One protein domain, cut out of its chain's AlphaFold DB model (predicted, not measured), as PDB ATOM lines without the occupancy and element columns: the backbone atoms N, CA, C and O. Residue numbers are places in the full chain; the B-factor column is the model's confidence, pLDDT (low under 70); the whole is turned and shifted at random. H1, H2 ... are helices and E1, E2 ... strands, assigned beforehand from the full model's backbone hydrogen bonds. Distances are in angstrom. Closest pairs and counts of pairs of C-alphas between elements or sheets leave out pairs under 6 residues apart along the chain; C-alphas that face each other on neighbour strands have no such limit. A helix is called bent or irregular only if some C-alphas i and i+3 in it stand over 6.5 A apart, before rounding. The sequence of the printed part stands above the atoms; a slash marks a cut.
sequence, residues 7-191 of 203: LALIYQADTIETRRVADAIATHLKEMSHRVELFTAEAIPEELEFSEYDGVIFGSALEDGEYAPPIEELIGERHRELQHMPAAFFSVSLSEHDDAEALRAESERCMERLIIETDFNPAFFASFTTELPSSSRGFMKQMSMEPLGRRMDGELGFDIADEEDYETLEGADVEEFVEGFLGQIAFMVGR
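AT A GLANCE: This is residues 7 to 191 of the 203 residues of the protein "Flavodoxin-like domain-containing protein" of Bradymonadales bacterium TMQ2 (UniProt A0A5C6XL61). A curled, twisted sheet of seven strands is the middle of three layers, with H2 and H3 over one face and H1 and H4 over the other. The link from E6 to E7, residues 143 to 166, loops far out, up to 29 A from the mean of the C-alphas. The 185 printed residues hold four named helices and seven named strands, in the order E1 H1 E2 E3 H2 E4 H3 E5 E6 E7 H4, of mixed class. The mixed sheet runs E2 E1 E3 E4 E5 E6 E7; the whole is compact, with a radius of gyration of the C-alphas of 15.6 A and spans of 49, 35 and 30 A.

HOW THE PARTS SIT: Start at E1, residues 7 to 12, parallel to E2, residues 35 to 40 (N 9 and O 37, 2.8 A), and to E3, residues 55 to 63 (N 10 and O 57, 2.8 A). E4, residues 87 to 93, is parallel to E3 (N 90 and O 58, 2.8 A) and to E5, residues 124 to 129 (N 91 and O 126, 2.8 A). E5 opens a meander, each strand the antiparallel neighbour of the one before: hairpins join it to E6, residues 138 to 142 (N 141 and O 125, 2.8 A), and E6 to E7, residues 167 to 172 (N 169 and O 140, 2.8 A). H1, residues 16 to 31, H2, residues 69 to 82, and H3, residues 100 to 118, each join two parallel neighbour strands in a strand-helix-strand unit with a right-handed crossover: E1 H1 E2, E3 H2 E4, E4 H3 E5. H2 runs along the strands over E1 and E3, at a height over the sheet of 10.5 A; H3 runs slantwise over E4 and E5 at 8.3 A. These two touch through residues 114 to 118 of H3 alone, closest at the C-alphas of Gly 76 and Thr 118, 4.7 A. On the opposite face, H4, residues 174 to 189, touches H1 with residues 174 to 178 alone, closest at the C-alphas of Ile 25 and Val 174, 5.8 A; their steep tilt is 54 degrees, the same way. In H1, H3 and H4 every O i to N i+4 pair is within hydrogen-bond range, in H2 8 of 10; H2 is irregular, C-alphas 77 and 80 being 8.2 A apart.

IN THESE COORDINATES: Find C-alpha 7 at (237.154, 139.767, 199.154), where E1 begins. E3 is 26.1 A long, H1 22.3 A. H3 runs 26.7 A from C-alpha 100 at (237.365, 142.471, 169.526). H4, 22.2 A, ends at C-alpha 189, (236.338, 152.183, 203.558).

THE WHOLE: The farthest C-alphas, Pro 133 and Met 152, are 50.7 A apart. The printed part has no cut; the links E2 to E3 and E6 to E7 are long. Confidence is under 70 at residues 95 to 98, 130 to 139, 144 to 172 and 189 to 191.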
ATOM      1  N   LEU A   7     237.886 139.743 200.413       94.25
ATOM      2  CA  LEU A   7     237.154 139.767 199.154       94.25
ATOM      3  C   LEU A   7     236.527 138.408 198.867       94.25
ATOM      4  O   LEU A   7     237.171 137.371 199.046       94.25
ATOM      5  N   ALA A   8     235.291 138.429 198.381       95.12
ATOM      6  CA  ALA A   8     234.663 137.269 197.766       95.12
ATOM      7  C   ALA A   8     234.827 137.377 196.247       95.12
ATOM      8  O   ALA A   8     234.483 138.403 195.666       95.12
ATOM      9  N   LEU A   9     235.349 136.337 195.601       95.81
ATOM     10  CA  LEU A   9     235.375 136.226 194.146       95.81
ATOM     11  C   LEU A   9     234.452 135.083 193.745       95.81
ATOM     12  O   LEU A   9     234.740 133.915 194.010       95.81
ATOM     13  N   ILE A  10     233.338 135.426 193.115       95.69
ATOM     14  CA  ILE A  10     232.306 134.485 192.700       95.69
ATOM     15  C   ILE A  10     232.282 134.476 191.185       95.69
ATOM     16  O   ILE A  10     232.157 135.522 190.559       95.69
ATOM     17  N   TYR A  11     232.406 133.307 190.577       94.44
ATOM     18  CA  TYR A  11     232.361 133.211 189.126       94.44
ATOM     19  C   TYR A  11     231.562 132.003 188.670       94.44
ATOM     20  O   TYR A  11     231.413 131.037 189.412       94.44
ATOM     21  N   GLN A  12     231.068 132.032 187.443       93.12
ATOM     22  CA  GLN A  12     230.578 130.832 186.786       93.12
ATOM     23  C   GLN A  12     231.414 130.561 185.548       93.12
ATOM     24  O   GLN A  12     231.714 131.460 184.764       93.12
ATOM     25  N   ALA A  13     231.877 129.320 185.439       80.38
ATOM     26  CA  ALA A  13     232.790 128.900 184.395       80.38
ATOM     27  C   ALA A  13     232.328 127.581 183.791       80.38
ATOM     28  O   ALA A  13     232.621 126.510 184.322       80.38
ATOM     29  N   ASP A  14     231.714 127.672 182.622       73.62
ATOM     30  CA  ASP A  14     231.511 126.534 181.728       73.62
ATOM     31  C   ASP A  14     232.808 126.180 180.974       73.62
ATOM     32  O   ASP A  14     232.988 125.066 180.472       73.62
ATOM     33  N   THR A  15     233.779 127.105 180.963       70.19
ATOM     34  CA  THR A  15     235.046 126.985 180.233       70.19
ATOM     35  C   THR A  15     236.274 127.187 181.128       70.19
ATOM     36  O   THR A  15     236.231 127.797 182.197       70.19
ATOM     37  N   ILE A  16     237.424 126.665 180.686       79.81
ATOM     38  CA  ILE A  16     238.700 126.785 181.416       79.81
ATOM     39  C   ILE A  16     239.155 128.248 181.518       79.81
ATOM     40  O   ILE A  16     239.846 128.607 182.471       79.81
ATOM     41  N   GLU A  17     238.775 129.091 180.562       82.38
ATOM     42  CA  GLU A  17     239.292 130.452 180.465       82.38
ATOM     43  C   GLU A  17     238.722 131.377 181.546       82.38
ATOM     44  O   GLU A  17     239.496 132.058 182.215       82.38
ATOM     45  N   THR A  18     237.417 131.321 181.836       84.81
ATOM     46  CA  THR A  18     236.829 132.108 182.938       84.81
ATOM     47  C   THR A  18     237.460 131.752 184.280       84.81
ATOM     48  O   THR A  18     237.802 132.629 185.075       84.81
ATOM     49  N   ARG A  19     237.729 130.459 184.503       87.50
ATOM     50  CA  ARG A  19     238.463 129.999 185.686       87.50
ATOM     51  C   ARG A  19     239.900 130.523 185.727       87.50
ATOM     52  O   ARG A  19     240.388 130.826 186.812       87.50
ATOM     53  N   ARG A  20     240.594 130.616 184.588       86.50
ATOM     54  CA  ARG A  20     241.959 131.173 184.531       86.50
ATOM     55  C   ARG A  20     241.985 132.646 184.909       86.50
ATOM     56  O   ARG A  20     242.861 133.034 185.674       86.50
ATOM     57  N   VAL A  21     241.032 133.436 184.416       87.75
ATOM     58  CA  VAL A  21     240.909 134.856 184.782       87.75
ATOM     59  C   VAL A  21     240.610 134.996 186.277       87.75
ATOM     60  O   VAL A  21     241.313 135.726 186.971       87.75
ATOM     61  N   ALA A  22     239.658 134.220 186.806       90.50
ATOM     62  CA  ALA A  22     239.351 134.192 188.238       90.50
ATOM     63  C   ALA A  22     240.579 133.843 189.106       90.50
ATOM     64  O   ALA A  22     240.843 134.495 190.118       90.50
ATOM     65  N   ASP A  23     241.346 132.823 188.710       89.81
ATOM     66  CA  ASP A  23     242.552 132.388 189.424       89.81
ATOM     67  C   ASP A  23     243.675 133.433 189.349       89.81
ATOM     68  O   ASP A  23     244.357 133.671 190.347       89.81
ATOM     69  N   ALA A  24     243.824 134.109 188.205       89.19
ATOM     70  CA  ALA A  24     244.777 135.199 188.030       89.19
ATOM     71  C   ALA A  24     244.439 136.394 188.935       89.19
ATOM     72  O   ALA A  24     245.301 136.836 189.694       89.19
ATOM     73  N   ILE A  25     243.179 136.850 188.934       90.50
ATOM     74  CA  ILE A  25     242.689 137.927 189.815       90.50
ATOM     75  C   ILE A  25     242.946 137.566 191.282       90.50
ATOM     76  O   ILE A  25     243.518 138.350 192.041       90.50
ATOM     77  N   ALA A  26     242.572 136.354 191.693       91.69
ATOM     78  CA  ALA A  26     242.768 135.918 193.067       91.69
ATOM     79  C   ALA A  26     244.243 135.772 193.456       91.69
ATOM     80  O   ALA A  26     244.593 136.011 194.613       91.69
ATOM     81  N   THR A  27     245.098 135.340 192.529       90.31
ATOM     82  CA  THR A  27     246.545 135.247 192.749       90.31
ATOM     83  C   THR A  27     247.124 136.634 192.974       90.31
ATOM     84  O   THR A  27     247.753 136.850 194.007       90.31
ATOM     85  N   HIS A  28     246.803 137.589 192.100       90.06
ATOM     86  CA  HIS A  28     247.296 138.958 192.202       90.06
ATOM     87  C   HIS A  28     246.856 139.638 193.511       90.06
ATOM     88  O   HIS A  28     247.673 140.167 194.265       90.06
ATOM     89  N   LEU A  29     245.580 139.501 193.884       90.38
ATOM     90  CA  LEU A  29     245.062 139.993 195.167       90.38
ATOM     91  C   LEU A  29     245.796 139.397 196.383       90.38
ATOM     92  O   LEU A  29     246.066 140.098 197.362       90.38
ATOM     93  N   LYS A  30     246.139 138.103 196.341       90.81
ATOM     94  CA  LYS A  30     246.903 137.440 197.412       90.81
ATOM     95  C   LYS A  30     248.356 137.910 197.454       90.81
ATOM     96  O   LYS A  30     248.902 138.046 198.549       90.81
ATOM     97  N   GLU A  31     248.978 138.170 196.305       90.25
ATOM     98  CA  GLU A  31     250.326 138.752 196.217       90.25
ATOM     99  C   GLU A  31     250.374 140.149 196.852       90.25
ATOM    100  O   GLU A  31     251.331 140.479 197.555       90.25
ATOM    101  N   MET A  32     249.285 140.911 196.738       88.19
ATOM    102  CA  MET A  32     249.073 142.189 197.429       88.19
ATOM    103  C   MET A  32     248.690 142.047 198.917       88.19
ATOM    104  O   MET A  32     248.394 143.032 199.585       88.19
ATOM    105  N   SER A  33     248.746 140.836 199.485       90.94
ATOM    106  CA  SER A  33     248.411 140.528 200.887       90.94
ATOM    107  C   SER A  33     246.932 140.690 201.275       90.94
ATOM    108  O   SER A  33     246.615 140.742 202.469       90.94
ATOM    109  N   HIS A  34     246.011 140.700 200.306       91.81
ATOM    110  CA  HIS A  34     244.570 140.635 200.560       91.81
ATOM    111  C   HIS A  34     244.088 139.188 200.731       91.81
ATOM    112  O   HIS A  34     244.728 138.225 200.300       91.81
ATOM    113  N   ARG A  35     242.944 139.010 201.400       92.69
ATOM    114  CA  ARG A  35     242.301 137.700 201.550       92.69
ATOM    115  C   ARG A  35     241.213 137.559 200.504       92.69
ATOM    116  O   ARG A  35     240.307 138.378 200.476       92.69
ATOM    117  N   VAL A  36     241.286 136.503 199.700       94.44
ATOM    118  CA  VAL A  36     240.281 136.209 198.673       94.44
ATOM    119  C   VAL A  36     239.744 134.805 198.862       94.44
ATOM    120  O   VAL A  36     240.519 133.841 198.885       94.44
ATOM    121  N   GLU A  37     238.428 134.705 198.966       94.75
ATOM    122  CA  GLU A  37     237.677 133.455 198.995       94.75
ATOM    123  C   GLU A  37     237.029 133.265 197.616       94.75
ATOM    124  O   GLU A  37     236.354 134.170 197.129       94.75
ATOM    125  N   LEU A  38     237.307 132.139 196.948       93.81
ATOM    126  CA  LEU A  38     236.783 131.859 195.606       93.81
ATOM    127  C   LEU A  38     235.612 130.888 195.692       93.81
ATOM    128  O   LEU A  38     235.747 129.816 196.288       93.81
ATOM    129  N   PHE A  39     234.531 131.216 194.996       94.06
ATOM    130  CA  PHE A  39     233.338 130.388 194.882       94.06
ATOM    131  C   PHE A  39     232.930 130.261 193.417       94.06
ATOM    132  O   PHE A  39     233.112 131.195 192.634       94.06
ATOM    133  N   THR A  40     232.361 129.114 193.048       92.50
ATOM    134  CA  THR A  40     231.529 129.057 191.845       92.50
ATOM    135  C   THR A  40     230.100 129.433 192.214       92.50
ATOM    136  O   THR A  40     229.679 129.128 193.331       92.50
ATOM    137  N   ALA A  41     229.351 130.066 191.312       89.62
ATOM    138  CA  ALA A  41     227.963 130.450 191.586       89.62
ATOM    139  C   ALA A  41     227.105 129.244 192.023       89.62
ATOM    140  O   ALA A  41     226.350 129.334 192.983       89.62
ATOM    141  N   GLU A  42     227.316 128.074 191.413       86.31
ATOM    142  CA  GLU A  42     226.623 126.825 191.773       86.31
ATOM    143  C   GLU A  42     227.033 126.222 193.130       86.31
ATOM    144  O   GLU A  42     226.334 125.361 193.663       86.31
ATOM    145  N   ALA A  43     228.192 126.608 193.671       87.44
ATOM    146  CA  ALA A  43     228.743 126.050 194.909       87.44
ATOM    147  C   ALA A  43     228.929 127.115 195.994       87.44
ATOM    148  O   ALA A  43     229.740 126.936 196.910       87.44
ATOM    149  N   ILE A  44     228.197 128.227 195.893       86.19
ATOM    150  CA  ILE A  44     228.195 129.249 196.927       86.19
ATOM    151  C   ILE A  44     227.474 128.714 198.178       86.19
ATOM    152  O   ILE A  44     226.403 128.116 198.066       86.19
ATOM    153  N   PRO A  45     228.045 128.874 199.384       87.25
ATOM    154  CA  PRO A  45     227.362 128.471 200.606       87.25
ATOM    155  C   PRO A  45     226.105 129.320 200.823       87.25
ATOM    156  O   PRO A  45     226.187 130.545 200.785       87.25
ATOM    157  N   GLU A  46     224.967 128.694 201.140       80.50
ATOM    158  CA  GLU A  46     223.725 129.418 201.479       80.50
ATOM    159  C   GLU A  46     223.908 130.360 202.686       80.50
ATOM    160  O   GLU A  46     223.239 131.382 202.804       80.50
ATOM    161  N   GLU A  47     224.835 130.020 203.583       84.25
ATOM    162  CA  GLU A  47     225.166 130.785 204.790       84.25
ATOM    163  C   GLU A  47     226.182 131.915 204.536       84.25
ATOM    164  O   GLU A  47     226.580 132.590 205.481       84.25
ATOM    165  N   LEU A  48     226.641 132.123 203.295       87.25
ATOM    166  CA  LEU A  48     227.618 133.166 202.988       87.25
ATOM    167  C   LEU A  48     226.994 134.558 203.146       87.25
ATOM    168  O   LEU A  48     226.094 134.935 202.394       87.25
ATOM    169  N   GLU A  49     227.511 135.343 204.090       87.81
ATOM    170  CA  GLU A  49     227.090 136.724 204.321       87.81
ATOM    171  C   GLU A  49     228.052 137.700 203.629       87.81
ATOM    172  O   GLU A  49     229.222 137.824 203.997       87.81
ATOM    173  N   PHE A  50     227.557 138.445 202.636       88.00
ATOM    174  CA  PHE A  50     228.368 139.419 201.896       88.00
ATOM    175  C   PHE A  50     228.932 140.537 202.785       88.00
ATOM    176  O   PHE A  50     230.008 141.064 202.513       88.00
ATOM    177  N   SER A  51     228.262 140.838 203.901       86.06
ATOM    178  CA  SER A  51     228.712 141.807 204.908       86.06
ATOM    179  C   SER A  51     230.008 141.429 205.635       86.06
ATOM    180  O   SER A  51     230.574 142.270 206.331       86.06
ATOM    181  N   GLU A  52     230.481 140.183 205.524       89.69
ATOM    182  CA  GLU A  52     231.780 139.769 206.074       89.69
ATOM    183  C   GLU A  52     232.979 140.163 205.197       89.69
ATOM    184  O   GLU A  52     234.135 140.002 205.621       89.69
ATOM    185  N   TYR A  53     232.702 140.655 203.989       92.56
ATOM    186  CA  TYR A  53     233.680 141.056 202.995       92.56
ATOM    187  C   TYR A  53     233.679 142.572 202.828       92.56
ATOM    188  O   TYR A  53     232.650 143.238 202.904       92.56
ATOM    189  N   ASP A  54     234.857 143.116 202.556       91.19
ATOM    190  CA  ASP A  54     235.032 144.526 202.231       91.19
ATOM    191  C   ASP A  54     234.641 144.824 200.776       91.19
ATOM    192  O   ASP A  54     234.454 145.986 200.435       91.19
ATOM    193  N   GLY A  55     234.535 143.794 199.925       91.81
ATOM    194  CA  GLY A  55     234.155 143.896 198.516       91.81
ATOM    195  C   GLY A  55     233.928 142.530 197.857       91.81
ATOM    196  O   GLY A  55     234.354 141.492 198.371       91.81
ATOM    197  N   VAL A  56     233.250 142.531 196.710       94.62
ATOM    198  CA  VAL A  56     232.925 141.323 195.937       94.62
ATOM    199  C   VAL A  56     233.288 141.492 194.466       94.62
ATOM    200  O   VAL A  56     233.123 142.562 193.892       94.62
ATOM    201  N   ILE A  57     233.786 140.429 193.846       95.50
ATOM    202  CA  ILE A  57     234.078 140.365 192.415       95.50
ATOM    203  C   ILE A  57     233.222 139.252 191.817       95.50
ATOM    204  O   ILE A  57     233.346 138.099 192.226       95.50
ATOM    205  N   PHE A  58     232.382 139.593 190.847       95.50
ATOM    206  CA  PHE A  58     231.621 138.640 190.046       95.50
ATOM    207  C   PHE A  58     232.315 138.364 188.716       95.50
ATOM    208  O   PHE A  58     232.983 139.237 188.164       95.50
ATOM    209  N   GLY A  59     232.159 137.150 188.202       93.56
ATOM    210  CA  GLY A  59     232.770 136.723 186.955       93.56
ATOM    211  C   GLY A  59     231.870 135.808 186.149       93.56
ATOM    212  O   GLY A  59     231.318 134.856 186.697       93.56
ATOM    213  N   SER A  60     231.752 136.039 184.848       92.31
ATOM    214  CA  SER A  60     230.973 135.148 183.989       92.31
ATOM    215  C   SER A  60     231.550 135.052 182.584       92.31
ATOM    216  O   SER A  60     232.160 135.998 182.081       92.31
ATOM    217  N   ALA A  61     231.364 133.891 181.956       88.69
ATOM    218  CA  ALA A  61     231.507 133.788 180.513       88.69
ATOM    219  C   ALA A  61     230.341 134.530 179.840       88.69
ATOM    220  O   ALA A  61     229.222 134.524 180.357       88.69
ATOM    221  N   LEU A  62     230.617 135.166 178.705       86.19
ATOM    222  CA  LEU A  62     229.597 135.698 177.814       86.19
ATOM    223  C   LEU A  62     229.391 134.701 176.676       86.19
ATOM    224  O   LEU A  62     230.302 134.481 175.874       86.19
ATOM    225  N   GLU A  63     228.204 134.108 176.618       81.62
ATOM    226  CA  GLU A  63     227.807 133.159 175.578       81.62
ATOM    227  C   GLU A  63     226.446 133.582 175.023       81.62
ATOM    228  O   GLU A  63     225.540 133.914 175.779       81.62
ATOM    229  N   ASP A  64     226.322 133.637 173.693       79.44
ATOM    230  CA  ASP A  64     225.086 134.038 173.000       79.44
ATOM    231  C   ASP A  64     224.473 135.376 173.495       79.44
ATOM    232  O   ASP A  64     223.265 135.600 173.414       79.44
ATOM    233  N   GLY A  65     225.311 136.307 173.973       80.38
ATOM    234  CA  GLY A  65     224.875 137.614 174.479       80.38
ATOM    235  C   GLY A  65     224.226 137.579 175.869       80.38
ATOM    236  O   GLY A  65     223.513 138.522 176.239       80.38
ATOM    237  N   GLU A  66     224.450 136.509 176.631       84.19
ATOM    238  CA  GLU A  66     223.958 136.309 177.994       84.19
ATOM    239  C   GLU A  66     225.104 135.891 178.929       84.19
ATOM    240  O   GLU A  66     226.059 135.218 178.527       84.19
ATOM    241  N   TYR A  67     225.032 136.328 180.189       89.50
ATOM    242  CA  TYR A  67     225.896 135.784 181.229       89.50
ATOM    243  C   TYR A  67     225.326 134.457 181.716       89.50
ATOM    244  O   TYR A  67     224.130 134.198 181.615       89.50
ATOM    245  N   ALA A  68     226.181 133.614 182.292       88.81
ATOM    246  CA  ALA A  68     225.728 132.359 182.871       88.81
ATOM    247  C   ALA A  68     224.576 132.583 183.888       88.81
ATOM    248  O   ALA A  68     224.777 133.326 184.860       88.81
ATOM    249  N   PRO A  69     223.421 131.897 183.739       90.00
ATOM    250  CA  PRO A  69     222.237 132.106 184.579       90.00
ATOM    251  C   PRO A  69     222.492 132.052 186.093       90.00
ATOM    252  O   PRO A  69     221.989 132.925 186.797       90.00
ATOM    253  N   PRO A  70     223.347 131.143 186.622       91.38
ATOM    254  CA  PRO A  70     223.643 131.109 188.054       91.38
ATOM    255  C   PRO A  70     224.221 132.418 188.613       91.38
ATOM    256  O   PRO A  70     224.056 132.702 189.797       91.38
ATOM    257  N   ILE A  71     224.920 133.211 187.792       91.88
ATOM    258  CA  ILE A  71     225.449 134.519 188.203       91.88
ATOM    259  C   ILE A  71     224.333 135.559 188.235       91.88
ATOM    260  O   ILE A  71     224.224 136.294 189.214       91.88
ATOM    261  N   GLU A  72     223.505 135.613 187.193       90.00
ATOM    262  CA  GLU A  72     222.403 136.575 187.105       90.00
ATOM    263  C   GLU A  72     221.369 136.336 188.214       90.00
ATOM    264  O   GLU A  72     220.962 137.280 188.894       90.00
ATOM    265  N   GLU A  73     221.016 135.070 188.461       91.19
ATOM    266  CA  GLU A  73     220.123 134.657 189.548       91.19
ATOM    267  C   GLU A  73     220.687 135.069 190.912       91.19
ATOM    268  O   GLU A  73     220.006 135.751 191.677       91.19
ATOM    269  N   LEU A  74     221.957 134.752 191.191       91.56
ATOM    270  CA  LEU A  74     222.595 135.094 192.461       91.56
ATOM    271  C   LEU A  74     222.628 136.608 192.710       91.56
ATOM    272  O   LEU A  74     222.339 137.065 193.820       91.56
ATOM    273  N   ILE A  75     222.982 137.392 191.688       91.06
ATOM    274  CA  ILE A  75     223.017 138.854 191.772       91.06
ATOM    275  C   ILE A  75     221.605 139.400 192.023       91.06
ATOM    276  O   ILE A  75     221.420 140.211 192.932       91.06
ATOM    277  N   GLY A  76     220.602 138.920 191.285       88.44
ATOM    278  CA  GLY A  76     219.210 139.333 191.458       88.44
ATOM    279  C   GLY A  76     218.641 138.975 192.836       88.44
ATOM    280  O   GLY A  76     217.998 139.806 193.484       88.44
ATOM    281  N   GLU A  77     218.911 137.771 193.337       89.88
ATOM    282  CA  GLU A  77     218.448 137.318 194.654       89.88
ATOM    283  C   GLU A  77     219.094 138.100 195.805       89.88
ATOM    284  O   GLU A  77     218.435 138.392 196.808       89.88
ATOM    285  N   ARG A  78     220.371 138.477 195.656       88.31
ATOM    286  CA  ARG A  78     221.181 139.108 196.713       88.31
ATOM    287  C   ARG A  78     221.431 140.605 196.492       88.31
ATOM    288  O   ARG A  78     222.198 141.201 197.246       88.31
ATOM    289  N   HIS A  79     220.743 141.249 195.542       81.56
ATOM    290  CA  HIS A  79     220.967 142.656 195.158       81.56
ATOM    291  C   HIS A  79     221.019 143.628 196.349       81.56
ATOM    292  O   HIS A  79     221.886 144.495 196.403       81.56
ATOM    293  N   ARG A  80     220.150 143.458 197.358       80.25
ATOM    294  CA  ARG A  80     220.108 144.343 198.540       80.25
ATOM    295  C   ARG A  80     221.391 144.326 199.364       80.25
ATOM    296  O   ARG A  80     221.734 145.333 199.972       80.25
ATOM    297  N   GLU A  81     222.072 143.186 199.432       84.12
ATOM    298  CA  GLU A  81     223.362 143.085 200.120       84.12
ATOM    299  C   GLU A  81     224.465 143.738 199.284       84.12
ATOM    300  O   GLU A  81     225.313 144.451 199.821       84.12
ATOM    301  N   LEU A  82     224.392 143.567 197.963       84.69
ATOM    302  CA  LEU A  82     225.352 144.108 197.002       84.69
ATOM    303  C   LEU A  82     225.288 145.639 196.888       84.69
ATOM    304  O   LEU A  82     226.322 146.276 196.715       84.69
ATOM    305  N   GLN A  83     224.112 146.250 197.072       78.69
ATOM    306  CA  GLN A  83     223.912 147.710 197.030       78.69
ATOM    307  C   GLN A  83     224.762 148.500 198.043       78.69
ATOM    308  O   GLN A  83     224.922 149.715 197.911       78.69
ATOM    309  N   HIS A  84     225.268 147.849 199.091       76.25
ATOM    310  CA  HIS A  84     225.968 148.509 200.194       76.25
ATOM    311  C   HIS A  84     227.464 148.200 200.254       76.25
ATOM    312  O   HIS A  84     228.122 148.580 201.223       76.25
ATOM    313  N   MET A  85     228.010 147.543 199.232       84.00
ATOM    314  CA  MET A  85     229.419 147.180 199.181       84.00
ATOM    315  C   MET A  85     230.015 147.446 197.796       84.00
ATOM    316  O   MET A  85     229.298 147.437 196.798       84.00
ATOM    317  N   PRO A  86     231.334 147.670 197.701       88.44
ATOM    318  CA  PRO A  86     232.001 147.683 196.409       88.44
ATOM    319  C   PRO A  86     231.862 146.321 195.739       88.44
ATOM    320  O   PRO A  86     232.306 145.300 196.272       88.44
ATOM    321  N   ALA A  87     231.294 146.339 194.541       91.12
ATOM    322  CA  ALA A  87     231.278 145.204 193.642       91.12
ATOM    323  C   ALA A  87     232.112 145.507 192.393       91.12
ATOM    324  O   ALA A  87     232.189 146.653 191.957       91.12
ATOM    325  N   ALA A  88     232.717 144.489 191.802       92.69
ATOM    326  CA  ALA A  88     233.278 144.547 190.459       92.69
ATOM    327  C   ALA A  88     232.792 143.346 189.652       92.69
ATOM    328  O   ALA A  88     232.416 142.323 190.226       92.69
ATOM    329  N   PHE A  89     232.796 143.465 188.330       93.75
ATOM    330  CA  PHE A  89     232.382 142.401 187.427       93.75
ATOM    331  C   PHE A  89     233.425 142.202 186.329       93.75
ATOM    332  O   PHE A  89     233.884 143.171 185.724       93.75
ATOM    333  N   PHE A  90     233.776 140.948 186.045       92.31
ATOM    334  CA  PHE A  90     234.531 140.598 184.852       92.31
ATOM    335  C   PHE A  90     233.742 139.685 183.908       92.31
ATOM    336  O   PHE A  90     233.195 138.658 184.302       92.31
ATOM    337  N   SER A  91     233.721 140.056 182.633       90.81
ATOM    338  CA  SER A  91     233.200 139.263 181.524       90.81
ATOM    339  C   SER A  91     234.352 138.545 180.826       90.81
ATOM    340  O   SER A  91     235.431 139.117 180.664       90.81
ATOM    341  N   VAL A  92     234.138 137.309 180.385       87.75
ATOM    342  CA  VAL A  92     235.078 136.595 179.513       87.75
ATOM    343  C   VAL A  92     234.367 136.213 178.228       87.75
ATOM    344  O   VAL A  92     233.448 135.402 178.245       87.75
ATOM    345  N   SER A  93     234.803 136.791 177.114       82.56
ATOM    346  CA  SER A  93     234.284 136.482 175.780       82.56
ATOM    347  C   SER A  93     235.243 135.542 175.050       82.56
ATOM    348  O   SER A  93     236.454 135.789 174.990       82.56
ATOM    349  N   LEU A  94     234.709 134.464 174.477       70.75
ATOM    350  CA  LEU A  94     235.467 133.584 173.592       70.75
ATOM    351  C   LEU A  94     235.487 134.181 172.182       70.75
ATOM    352  O   LEU A  94     234.454 134.285 171.522       70.75
ATOM    353  N   SER A  95     236.669 134.550 171.696       61.16
ATOM    354  CA  SER A  95     236.835 135.036 170.327       61.16
ATOM    355  C   SER A  95     236.742 133.878 169.327       61.16
ATOM    356  O   SER A  95     237.754 133.309 168.924       61.16
ATOM    357  N   GLU A  96     235.531 133.516 168.896       54.47
ATOM    358  CA  GLU A  96     235.362 132.728 167.662       54.47
ATOM    359  C   GLU A  96     235.571 133.590 166.400       54.47
ATOM    360  O   GLU A  96     235.793 133.061 165.310       54.47
ATOM    361  N   HIS A  97     235.536 134.920 166.550       51.81
ATOM    362  CA  HIS A  97     235.704 135.911 165.487       51.81
ATOM    363  C   HIS A  97     236.785 136.945 165.853       51.81
ATOM    364  O   HIS A  97     236.917 137.335 167.010       51.81
ATOM    365  N   ASP A  98     237.520 137.417 164.841       57.06
ATOM    366  CA  ASP A  98     238.630 138.397 164.905       57.06
ATOM    367  C   ASP A  98     238.130 139.849 165.138       57.06
ATOM    368  O   ASP A  98     238.679 140.808 164.601       57.06
ATOM    369  N   ASP A  99     237.023 140.028 165.870       73.44
ATOM    370  CA  ASP A  99     236.339 141.320 166.026       73.44
ATOM    371  C   ASP A  99     236.178 141.681 167.510       73.44
ATOM    372  O   ASP A  99     235.112 141.565 168.117       73.44
ATOM    373  N   ALA A 100     237.295 142.092 168.115       71.94
ATOM    374  CA  ALA A 100     237.365 142.471 169.526       71.94
ATOM    375  C   ALA A 100     236.427 143.639 169.881       71.94
ATOM    376  O   ALA A 100     235.915 143.692 170.997       71.94
ATOM    377  N   GLU A 101     236.166 144.547 168.935       75.44
ATOM    378  CA  GLU A 101     235.245 145.672 169.131       75.44
ATOM    379  C   GLU A 101     233.791 145.190 169.231       75.44
ATOM    380  O   GLU A 101     233.036 145.649 170.087       75.44
ATOM    381  N   ALA A 102     233.396 144.219 168.401       78.19
ATOM    382  CA  ALA A 102     232.067 143.620 168.477       78.19
ATOM    383  C   ALA A 102     231.853 142.851 169.790       78.19
ATOM    384  O   ALA A 102     230.830 143.048 170.446       78.19
ATOM    385  N   LEU A 103     232.832 142.034 170.202       77.81
ATOM    386  CA  LEU A 103     232.796 141.310 171.484       77.81
ATOM    387  C   LEU A 103     232.727 142.275 172.669       77.81
ATOM    388  O   LEU A 103     232.013 142.037 173.645       77.81
ATOM    389  N   ARG A 104     233.430 143.406 172.554       78.88
ATOM    390  CA  ARG A 104     233.348 144.488 173.523       78.88
ATOM    391  C   ARG A 104     231.952 145.072 173.624       78.88
ATOM    392  O   ARG A 104     231.372 145.082 174.707       78.88
ATOM    393  N   ALA A 105     231.403 145.514 172.500       81.56
ATOM    394  CA  ALA A 105     230.085 146.123 172.469       81.56
ATOM    395  C   ALA A 105     228.986 145.145 172.924       81.56
ATOM    396  O   ALA A 105     227.957 145.567 173.445       81.56
ATOM    397  N   GLU A 106     229.167 143.840 172.723       85.19
ATOM    398  CA  GLU A 106     228.261 142.814 173.244       85.19
ATOM    399  C   GLU A 106     228.376 142.659 174.766       85.19
ATOM    400  O   GLU A 106     227.362 142.694 175.462       85.19
ATOM    401  N   SER A 107     229.604 142.580 175.287       85.88
ATOM    402  CA  SER A 107     229.880 142.561 176.728       85.88
ATOM    403  C   SER A 107     229.289 143.774 177.449       85.88
ATOM    404  O   SER A 107     228.687 143.611 178.507       85.88
ATOM    405  N   GLU A 108     229.428 144.978 176.885       83.94
ATOM    406  CA  GLU A 108     228.851 146.198 177.466       83.94
ATOM    407  C   GLU A 108     227.322 146.136 177.500       83.94
ATOM    408  O   GLU A 108     226.737 146.326 178.564       83.94
ATOM    409  N   ARG A 109     226.677 145.752 176.391       85.69
ATOM    410  CA  ARG A 109     225.211 145.620 176.338       85.69
ATOM    411  C   ARG A 109     224.671 144.590 177.323       85.69
ATOM    412  O   ARG A 109     223.605 144.791 177.903       85.69
ATOM    413  N   CYS A 110     225.379 143.475 177.496       87.62
ATOM    414  CA  CYS A 110     224.993 142.447 178.455       87.62
ATOM    415  C   CYS A 110     225.109 142.964 179.897       87.62
ATOM    416  O   CYS A 110     224.196 142.764 180.695       87.62
ATOM    417  N   MET A 111     226.182 143.698 180.213       88.62
ATOM    418  CA  MET A 111     226.354 144.346 181.516       88.62
ATOM    419  C   MET A 111     225.254 145.379 181.784       88.62
ATOM    420  O   MET A 111     224.658 145.366 182.856       88.62
ATOM    421  N   GLU A 112     224.929 146.235 180.816       84.44
ATOM    422  CA  GLU A 112     223.838 147.211 180.945       84.44
ATOM    423  C   GLU A 112     222.494 146.533 181.218       84.44
ATOM    424  O   GLU A 112     221.749 146.962 182.101       84.44
ATOM    425  N   ARG A 113     222.199 145.439 180.506       85.81
ATOM    426  CA  ARG A 113     220.990 144.646 180.737       85.81
ATOM    427  C   ARG A 113     220.964 144.063 182.152       85.81
ATOM    428  O   ARG A 113     219.958 144.220 182.840       85.81
ATOM    429  N   LEU A 114     222.075 143.490 182.618       86.81
ATOM    430  CA  LEU A 114     222.189 142.957 183.976       86.81
ATOM    431  C   LEU A 114     221.912 144.037 185.034       86.81
ATOM    432  O   LEU A 114     221.162 143.786 185.977       86.81
ATOM    433  N   ILE A 115     222.461 145.244 184.865       84.50
ATOM    434  CA  ILE A 115     222.217 146.384 185.767       84.50
ATOM    435  C   ILE A 115     220.724 146.737 185.785       84.50
ATOM    436  O   ILE A 115     220.140 146.868 186.860       84.50
ATOM    437  N   ILE A 116     220.095 146.856 184.607       82.62
ATOM    438  CA  ILE A 116     218.662 147.173 184.475       82.62
ATOM    439  C   ILE A 116     217.793 146.146 185.207       82.62
ATOM    440  O   ILE A 116     216.827 146.520 185.873       82.62
ATOM    441  N   GLU A 117     218.099 144.860 185.042       83.38
ATOM    442  CA  GLU A 117     217.248 143.770 185.523       83.38
ATOM    443  C   GLU A 117     217.442 143.460 187.008       83.38
ATOM    444  O   GLU A 117     216.490 143.047 187.673       83.38
ATOM    445  N   THR A 118     218.649 143.671 187.540       82.94
ATOM    446  CA  THR A 118     219.011 143.245 188.904       82.94
ATOM    447  C   THR A 118     219.301 144.389 189.869       82.94
ATOM    448  O   THR A 118     219.482 144.134 191.058       82.94
ATOM    449  N   ASP A 119     219.340 145.636 189.388       78.69
ATOM    450  CA  ASP A 119     219.745 146.816 190.171       78.69
ATOM    451  C   ASP A 119     221.177 146.688 190.745       78.69
ATOM    452  O   ASP A 119     221.564 147.320 191.730       78.69
ATOM    453  N   PHE A 120     221.991 145.840 190.120       83.50
ATOM    454  CA  PHE A 120     223.386 145.628 190.469       83.50
ATOM    455  C   PHE A 120     224.251 146.755 189.915       83.50
ATOM    456  O   PHE A 120     224.261 146.972 188.712       83.50
ATOM    457  N   ASN A 121     225.013 147.441 190.770       79.94
ATOM    458  CA  ASN A 121     225.887 148.537 190.348       79.94
ATOM    459  C   ASN A 121     227.363 148.234 190.676       79.94
ATOM    460  O   ASN A 121     227.844 148.617 191.751       79.94
ATOM    461  N   PRO A 122     228.093 147.508 189.809       86.00
ATOM    462  CA  PRO A 122     229.513 147.262 190.025       86.00
ATOM    463  C   PRO A 122     230.297 148.554 189.815       86.00
ATOM    464  O   PRO A 122     230.078 149.239 188.835       86.00
ATOM    465  N   ALA A 123     231.266 148.865 190.670       82.81
ATOM    466  CA  ALA A 123     232.151 150.018 190.497       82.81
ATOM    467  C   ALA A 123     233.105 149.868 189.298       82.81
ATOM    468  O   ALA A 123     233.535 150.863 188.718       82.81
ATOM    469  N   PHE A 124     233.435 148.628 188.931       85.50
ATOM    470  CA  PHE A 124     234.283 148.313 187.786       85.50
ATOM    471  C   PHE A 124     233.700 147.170 186.975       85.50
ATOM    472  O   PHE A 124     233.283 146.150 187.527       85.50
ATOM    473  N   PHE A 125     233.755 147.330 185.659       89.12
ATOM    474  CA  PHE A 125     233.463 146.295 184.689       89.12
ATOM    475  C   PHE A 125     234.678 146.094 183.786       89.12
ATOM    476  O   PHE A 125     235.157 147.047 183.175       89.12
ATOM    477  N   ALA A 126     235.182 144.869 183.683       88.62
ATOM    478  CA  ALA A 126     236.214 144.513 182.717       88.62
ATOM    479  C   ALA A 126     235.724 143.383 181.820       88.62
ATOM    480  O   ALA A 126     235.065 142.457 182.279       88.62
ATOM    481  N   SER A 127     236.070 143.420 180.543       87.12
ATOM    482  CA  SER A 127     235.850 142.302 179.635       87.12
ATOM    483  C   SER A 127     237.186 141.820 179.109       87.12
ATOM    484  O   SER A 127     237.999 142.605 178.616       87.12
ATOM    485  N   PHE A 128     237.402 140.519 179.225       84.12
ATOM    486  CA  PHE A 128     238.596 139.830 178.783       84.12
ATOM    487  C   PHE A 128     238.261 138.992 177.551       84.12
ATOM    488  O   PHE A 128     237.318 138.201 177.560       84.12
ATOM    489  N   THR A 129     239.059 139.130 176.497       76.19
ATOM    490  CA  THR A 129     238.976 138.276 175.308       76.19
ATOM    491  C   THR A 129     240.108 137.263 175.329       76.19
ATOM    492  O   THR A 129     241.270 137.619 175.544       76.19
ATOM    493  N   THR A 130     239.796 135.995 175.083       63.31
ATOM    494  CA  THR A 130     240.816 134.944 175.047       63.31
ATOM    495  C   THR A 130     241.367 134.814 173.629       63.31
ATOM    496  O   THR A 130     240.850 134.046 172.818       63.31
ATOM    497  N   GLU A 131     242.435 135.541 173.321       59.19
ATOM    498  CA  GLU A 131     243.287 135.230 172.170       59.19
ATOM    499  C   GLU A 131     244.552 134.505 172.671       59.19
ATOM    500  O   GLU A 131     245.035 134.749 173.775       59.19
ATOM    501  N   LEU A 132     245.053 133.543 171.892       42.84
ATOM    502  CA  LEU A 132     246.230 132.700 172.181       42.84
ATOM    503  C   LEU A 132     247.454 133.468 172.760       42.84
ATOM    504  O   LEU A 132     247.601 134.672 172.571       42.84
ATOM    505  N   PRO A 133     248.374 132.759 173.451       47.28
ATOM    506  CA  PRO A 133     248.835 133.104 174.790       47.28
ATOM    507  C   PRO A 133     249.622 134.423 174.850       47.28
ATOM    508  O   PRO A 133     250.485 134.677 174.018       47.28
ATOM    509  N   SER A 134     249.402 135.167 175.936       38.34
ATOM    510  CA  SER A 134     250.175 136.332 176.404       38.34
ATOM    511  C   SER A 134     249.853 137.714 175.827       38.34
ATOM    512  O   SER A 134     250.693 138.609 175.911       38.34
ATOM    513  N   SER A 135     248.639 137.938 175.333       41.47
ATOM    514  CA  SER A 135     248.052 139.281 175.374       41.47
ATOM    515  C   SER A 135     246.553 139.177 175.616       41.47
ATOM    516  O   SER A 135     245.774 139.135 174.668       41.47
ATOM    517  N   SER A 136     246.144 139.129 176.883       46.62
ATOM    518  CA  SER A 136     244.765 139.458 177.240       46.62
ATOM    519  C   SER A 136     244.595 140.948 176.961       46.62
ATOM    520  O   SER A 136     244.992 141.778 177.768       46.62
ATOM    521  N   ARG A 137     244.122 141.312 175.768       54.72
ATOM    522  CA  ARG A 137     243.771 142.698 175.460       54.72
ATOM    523  C   ARG A 137     242.279 142.839 175.706       54.72
ATOM    524  O   ARG A 137     241.488 142.638 174.798       54.72
ATOM    525  N   GLY A 138     241.906 143.100 176.950       66.12
ATOM    526  CA  GLY A 138     240.516 143.377 177.284       66.12
ATOM    527  C   GLY A 138     240.186 144.869 177.203       66.12
ATOM    528  O   GLY A 138     241.008 145.677 176.769       66.12
ATOM    529  N   PHE A 139     239.019 145.259 177.696       69.56
ATOM    530  CA  PHE A 139     238.698 146.656 177.999       69.56
ATOM    531  C   PHE A 139     238.100 146.760 179.392       69.56
ATOM    532  O   PHE A 139     237.466 145.818 179.871       69.56
ATOM    533  N   MET A 140     238.313 147.899 180.040       76.69
ATOM    534  CA  MET A 140     237.773 148.167 181.362       76.69
ATOM    535  C   MET A 140     236.974 149.465 181.349       76.69
ATOM    536  O   MET A 140     237.259 150.395 180.596       76.69
ATOM    537  N   LYS A 141     235.946 149.501 182.182       78.00
ATOM    538  CA  LYS A 141     235.019 150.604 182.352       78.00
ATOM    539  C   LYS A 141     234.834 150.836 183.843       78.00
ATOM    540  O   LYS A 141     234.464 149.915 184.577       78.00
ATOM    541  N   GLN A 142     235.125 152.048 184.295       79.56
ATOM    542  CA  GLN A 142     234.744 152.476 185.634       79.56
ATOM    543  C   GLN A 142     233.286 152.942 185.594       79.56
ATOM    544  O   GLN A 142     232.916 153.727 184.722       79.56
ATOM    545  N   MET A 143     232.463 152.452 186.522       74.31
ATOM    546  CA  MET A 143     231.038 152.784 186.593       74.31
ATOM    547  C   MET A 143     230.766 153.855 187.656       74.31
ATOM    548  O   MET A 143     231.400 153.873 188.717       74.31
ATOM    549  N   SER A 144     229.797 154.736 187.396       64.62
ATOM    550  CA  SER A 144     229.373 155.768 188.349       64.62
ATOM    551  C   SER A 144     228.592 155.160 189.528       64.62
ATOM    552  O   SER A 144     227.635 154.405 189.363       64.62
ATOM    553  N   MET A 145     228.983 155.518 190.758       55.72
ATOM    554  CA  MET A 145     228.351 155.040 192.004       55.72
ATOM    555  C   MET A 145     227.232 155.958 192.527       55.72
ATOM    556  O   MET A 145     226.807 155.834 193.679       55.72
ATOM    557  N   GLU A 146     226.781 156.929 191.736       56.38
ATOM    558  CA  GLU A 146     225.797 157.908 192.194       56.38
ATOM    559  C   GLU A 146     224.396 157.275 192.287       56.38
ATOM    560  O   GLU A 146     223.872 156.788 191.286       56.38
ATOM    561  N   PRO A 147     223.744 157.273 193.469       45.44
ATOM    562  CA  PRO A 147     222.353 156.854 193.569       45.44
ATOM    563  C   PRO A 147     221.482 157.904 192.881       45.44
ATOM    564  O   PRO A 147     221.364 159.033 193.371       45.44
ATOM    565  N   LEU A 148     220.839 157.563 191.767       48.75
ATOM    566  CA  LEU A 148     219.954 158.493 191.066       48.75
ATOM    567  C   LEU A 148     218.571 158.565 191.720       48.75
ATOM    568  O   LEU A 148     217.546 158.166 191.180       48.75
ATOM    569  N   GLY A 149     218.549 159.203 192.890       48.50
ATOM    570  CA  GLY A 149     217.348 159.764 193.494       48.50
ATOM    571  C   GLY A 149     216.184 158.786 193.695       48.50
ATOM    572  O   GLY A 149     216.286 157.566 193.614       48.50
ATOM    573  N   ARG A 150     215.030 159.344 194.060       38.31
ATOM    574  CA  ARG A 150     213.811 158.568 194.302       38.31
ATOM    575  C   ARG A 150     213.012 158.519 193.003       38.31
ATOM    576  O   ARG A 150     212.564 159.572 192.540       38.31
ATOM    577  N   ARG A 151     212.783 157.323 192.449       45.66
ATOM    578  CA  ARG A 151     211.821 157.152 191.348       45.66
ATOM    579  C   ARG A 151     210.428 157.567 191.838       45.66
ATOM    580  O   ARG A 151     210.139 157.528 193.036       45.66
ATOM    581  N   MET A 152     209.542 157.978 190.930       43.53
ATOM    582  CA  MET A 152     208.187 158.447 191.285       43.53
ATOM    583  C   MET A 152     207.352 157.412 192.072       43.53
ATOM    584  O   MET A 152     206.388 157.805 192.725       43.53
ATOM    585  N   ASP A 153     207.757 156.137 192.077       51.53
ATOM    586  CA  ASP A 153     207.128 155.043 192.833       51.53
ATOM    587  C   ASP A 153     207.686 154.842 194.263       51.53
ATOM    588  O   ASP A 153     207.255 153.961 194.997       51.53
ATOM    589  N   GLY A 154     208.623 155.682 194.719       43.75
ATOM    590  CA  GLY A 154     209.143 155.630 196.094       43.75
ATOM    591  C   GLY A 154     210.275 154.627 196.333       43.75
ATOM    592  O   GLY A 154     210.807 154.588 197.443       43.75
ATOM    593  N   GLU A 155     210.682 153.892 195.302       43.06
ATOM    594  CA  GLU A 155     211.859 153.023 195.293       43.06
ATOM    595  C   GLU A 155     213.140 153.845 195.049       43.06
ATOM    596  O   GLU A 155     213.130 154.833 194.298       43.06
ATOM    597  N   LEU A 156     214.225 153.482 195.742       43.47
ATOM    598  CA  LEU A 156     215.567 153.963 195.407       43.47
ATOM    599  C   LEU A 156     215.914 153.332 194.061       43.47
ATOM    600  O   LEU A 156     216.014 152.116 193.985       43.47
ATOM    601  N   GLY A 157     216.009 154.146 193.015       44.41
ATOM    602  CA  GLY A 157     216.499 153.684 191.726       44.41
ATOM    603  C   GLY A 157     217.952 154.093 191.576       44.41
ATOM    604  O   GLY A 157     218.306 155.227 191.892       44.41
ATOM    605  N   PHE A 158     218.777 153.190 191.069       47.62
ATOM    606  CA  PHE A 158     220.018 153.570 190.414       47.62
ATOM    607  C   PHE A 158     219.662 153.734 188.925       47.62
ATOM    608  O   PHE A 158     218.994 152.883 188.334       47.62
ATOM    609  N   ASP A 159     219.948 154.895 188.338       51.12
ATOM    610  CA  ASP A 159     219.944 155.024 186.880       51.12
ATOM    611  C   ASP A 159     221.269 154.416 186.436       51.12
ATOM    612  O   ASP A 159     222.318 154.698 187.021       51.12
ATOM    613  N   ILE A 160     221.197 153.560 185.424       49.38
ATOM    614  CA  ILE A 160     222.370 153.179 184.648       49.38
ATOM    615  C   ILE A 160     222.962 154.500 184.169       49.38
ATOM    616  O   ILE A 160     222.232 155.304 183.585       49.38
ATOM    617  N   ALA A 161     224.228 154.769 184.488       47.47
ATOM    618  CA  ALA A 161     224.870 155.983 184.004       47.47
ATOM    619  C   ALA A 161     224.696 156.034 182.475       47.47
ATOM    620  O   ALA A 161     224.739 154.988 181.815       47.47
ATOM    621  N   ASP A 162     224.429 157.219 181.923       51.44
ATOM    622  CA  ASP A 162     224.361 157.385 180.469       51.44
ATOM    623  C   ASP A 162     225.680 156.868 179.867       51.44
ATOM    624  O   ASP A 162     226.720 156.940 180.527       51.44
ATOM    625  N   GLU A 163     225.669 156.325 178.646       52.31
ATOM    626  CA  GLU A 163     226.853 155.688 178.029       52.31
ATOM    627  C   GLU A 163     228.079 156.637 178.009       52.31
ATOM    628  O   GLU A 163     229.228 156.194 177.951       52.31
ATOM    629  N   GLU A 164     227.829 157.947 178.127       51.91
ATOM    630  CA  GLU A 164     228.799 159.044 178.189       51.91
ATOM    631  C   GLU A 164     229.420 159.310 179.580       51.91
ATOM    632  O   GLU A 164     230.450 159.979 179.653       51.91
ATOM    633  N   ASP A 165     228.827 158.824 180.677       55.53
ATOM    634  CA  ASP A 165     229.268 159.107 182.059       55.53
ATOM    635  C   ASP A 165     230.370 158.143 182.545       55.53
ATOM    636  O   ASP A 165     230.916 158.277 183.638       55.53
ATOM    637  N   TYR A 166     230.723 157.165 181.714       60.09
ATOM    638  CA  TYR A 166     231.710 156.144 182.029       60.09
ATOM    639  C   TYR A 166     233.100 156.494 181.518       60.09
ATOM    640  O   TYR A 166     233.303 156.823 180.346       60.09
ATOM    641  N   GLU A 167     234.102 156.275 182.360       63.03
ATOM    642  CA  GLU A 167     235.490 156.321 181.924       63.03
ATOM    643  C   GLU A 167     235.864 154.962 181.315       63.03
ATOM    644  O   GLU A 167     236.077 153.969 182.017       63.03
ATOM    645  N   THR A 168     235.913 154.910 179.979       60.06
ATOM    646  CA  THR A 168     236.526 153.788 179.256       60.06
ATOM    647  C   THR A 168     238.039 153.859 179.401       60.06
ATOM    648  O   THR A 168     238.668 154.836 178.995       60.06
ATOM    649  N   LEU A 169     238.618 152.779 179.910       63.12
ATOM    650  CA  LEU A 169     240.053 152.581 180.047       63.12
ATOM    651  C   LEU A 169     240.527 151.629 178.931       63.12
ATOM    652  O   LEU A 169     239.977 150.539 178.733       63.12
ATOM    653  N   GLU A 170     241.503 152.078 178.131       58.91
ATOM    654  CA  GLU A 170     242.079 151.284 177.038       58.91
ATOM    655  C   GLU A 170     242.958 150.151 177.598       58.91
ATOM    656  O   GLU A 170     244.063 150.408 178.064       58.91
ATOM    657  N   GLY A 171     242.506 148.897 177.462       60.53
ATOM    658  CA  GLY A 171     243.265 147.700 177.846       60.53
ATOM    659  C   GLY A 171     242.944 147.192 179.253       60.53
ATOM    660  O   GLY A 171     243.545 147.636 180.216       60.53
ATOM    661  N   ALA A 172     242.060 146.198 179.377       65.00
ATOM    662  CA  ALA A 172     241.934 145.457 180.631       65.00
ATOM    663  C   ALA A 172     243.058 144.429 180.752       65.00
ATOM    664  O   ALA A 172     243.136 143.476 179.969       65.00
ATOM    665  N   ASP A 173     243.868 144.623 181.784       77.56
ATOM    666  CA  ASP A 173     244.731 143.614 182.375       77.56
ATOM    667  C   ASP A 173     244.221 143.277 183.786       77.56
ATOM    668  O   ASP A 173     243.508 144.062 184.418       77.56
ATOM    669  N   VAL A 174     244.553 142.083 184.273       84.06
ATOM    670  CA  VAL A 174     244.172 141.633 185.616       84.06
ATOM    671  C   VAL A 174     244.730 142.568 186.689       84.06
ATOM    672  O   VAL A 174     244.028 142.846 187.660       84.06
ATOM    673  N   GLU A 175     245.961 143.056 186.511       85.25
ATOM    674  CA  GLU A 175     246.619 143.951 187.467       85.25
ATOM    675  C   GLU A 175     245.847 145.274 187.578       85.25
ATOM    676  O   GLU A 175     245.393 145.637 188.662       85.25
ATOM    677  N   GLU A 176     245.571 145.930 186.445       84.12
ATOM    678  CA  GLU A 176     244.877 147.227 186.419       84.12
ATOM    679  C   GLU A 176     243.444 147.131 186.971       84.12
ATOM    680  O   GLU A 176     243.008 147.993 187.738       84.12
ATOM    681  N   PHE A 177     242.728 146.048 186.648       86.19
ATOM    682  CA  PHE A 177     241.394 145.783 187.189       86.19
ATOM    683  C   PHE A 177     241.406 145.624 188.713       86.19
ATOM    684  O   PHE A 177     240.571 146.200 189.416       86.19
ATOM    685  N   VAL A 178     242.364 144.857 189.241       89.06
ATOM    686  CA  VAL A 178     242.500 144.643 190.683       89.06
ATOM    687  C   VAL A 178     242.894 145.932 191.398       89.06
ATOM    688  O   VAL A 178     242.287 146.272 192.415       89.06
ATOM    689  N   GLU A 179     243.879 146.662 190.880       88.81
ATOM    690  CA  GLU A 179     244.344 147.915 191.476       88.81
ATOM    691  C   GLU A 179     243.241 148.981 191.485       88.81
ATOM    692  O   GLU A 179     243.020 149.624 192.516       88.81
ATOM    693  N   GLY A 180     242.496 149.122 190.382       86.19
ATOM    694  CA  GLY A 180     241.342 150.017 190.294       86.19
ATOM    695  C   GLY A 180     240.274 149.680 191.336       86.19
ATOM    696  O   GLY A 180     239.840 150.548 192.104       86.19
ATOM    697  N   PHE A 181     239.911 148.399 191.445       89.31
ATOM    698  CA  PHE A 181     238.917 147.947 192.414       89.31
ATOM    699  C   PHE A 181     239.360 148.160 193.869       89.31
ATOM    700  O   PHE A 181     238.590 148.670 194.690       89.31
ATOM    701  N   LEU A 182     240.613 147.835 194.200       89.56
ATOM    702  CA  LEU A 182     241.178 148.070 195.532       89.56
ATOM    703  C   LEU A 182     241.236 149.559 195.880       89.56
ATOM    704  O   LEU A 182     240.952 149.927 197.022       89.56
ATOM    705  N   GLY A 183     241.557 150.417 194.909       86.38
ATOM    706  CA  GLY A 183     241.504 151.869 195.067       86.38
ATOM    707  C   GLY A 183     240.115 152.350 195.485       86.38
ATOM    708  O   GLY A 183     239.993 153.163 196.405       86.38
ATOM    709  N   GLN A 184     239.060 151.787 194.889       81.50
ATOM    710  CA  GLN A 184     237.685 152.140 195.235       81.50
ATOM    711  C   GLN A 184     237.250 151.612 196.603       81.50
ATOM    712  O   GLN A 184     236.602 152.326 197.372       81.50
ATOM    713  N   ILE A 185     237.646 150.384 196.949       86.50
ATOM    714  CA  ILE A 185     237.435 149.853 198.299       86.50
ATOM    715  C   ILE A 185     238.111 150.771 199.320       86.50
ATOM    716  O   ILE A 185     237.483 151.175 200.296       86.50
ATOM    717  N   ALA A 186     239.358 151.173 199.076       84.81
ATOM    718  CA  ALA A 186     240.077 152.092 199.949       84.81
ATOM    719  C   ALA A 186     239.405 153.472 200.031       84.81
ATOM    720  O   ALA A 186     239.393 154.070 201.105       84.81
ATOM    721  N   PHE A 187     238.812 153.973 198.943       77.94
ATOM    722  CA  PHE A 187     238.058 155.227 198.946       77.94
ATOM    723  C   PHE A 187     236.781 155.142 199.798       77.94
ATOM    724  O   PHE A 187     236.509 156.041 200.597       77.94
ATOM    725  N   MET A 188     236.022 154.050 199.688       72.19
ATOM    726  CA  MET A 188     234.781 153.865 200.448       72.19
ATOM    727  C   MET A 188     235.006 153.483 201.912       72.19
ATOM    728  O   MET A 188     234.362 154.053 202.792       72.19
ATOM    729  N   VAL A 189     235.943 152.575 202.192       66.75
ATOM    730  CA  VAL A 189     236.338 152.183 203.558       66.75
ATOM    731  C   VAL A 189     237.119 153.314 204.242       66.75
ATOM    732  O   VAL A 189     237.027 153.505 205.453       66.75
ATOM    733  N   GLY A 190     237.860 154.107 203.466       54.16
ATOM    734  CA  GLY A 190     238.640 155.260 203.916       54.16
ATOM    735  C   GLY A 190     237.833 156.529 204.180       54.16
ATOM    736  O   GLY A 190     238.431 157.524 204.594       54.16
ATOM    737  N   ARG A 191     236.498 156.529 204.017       42.25
ATOM    738  CA  ARG A 191     235.654 157.561 204.634       42.25
ATOM    739  C   ARG A 191     235.696 157.341 206.152       42.25
ATOM    740  O   ARG A 191     235.083 156.385 206.633       42.25
TER     741      ARG A 191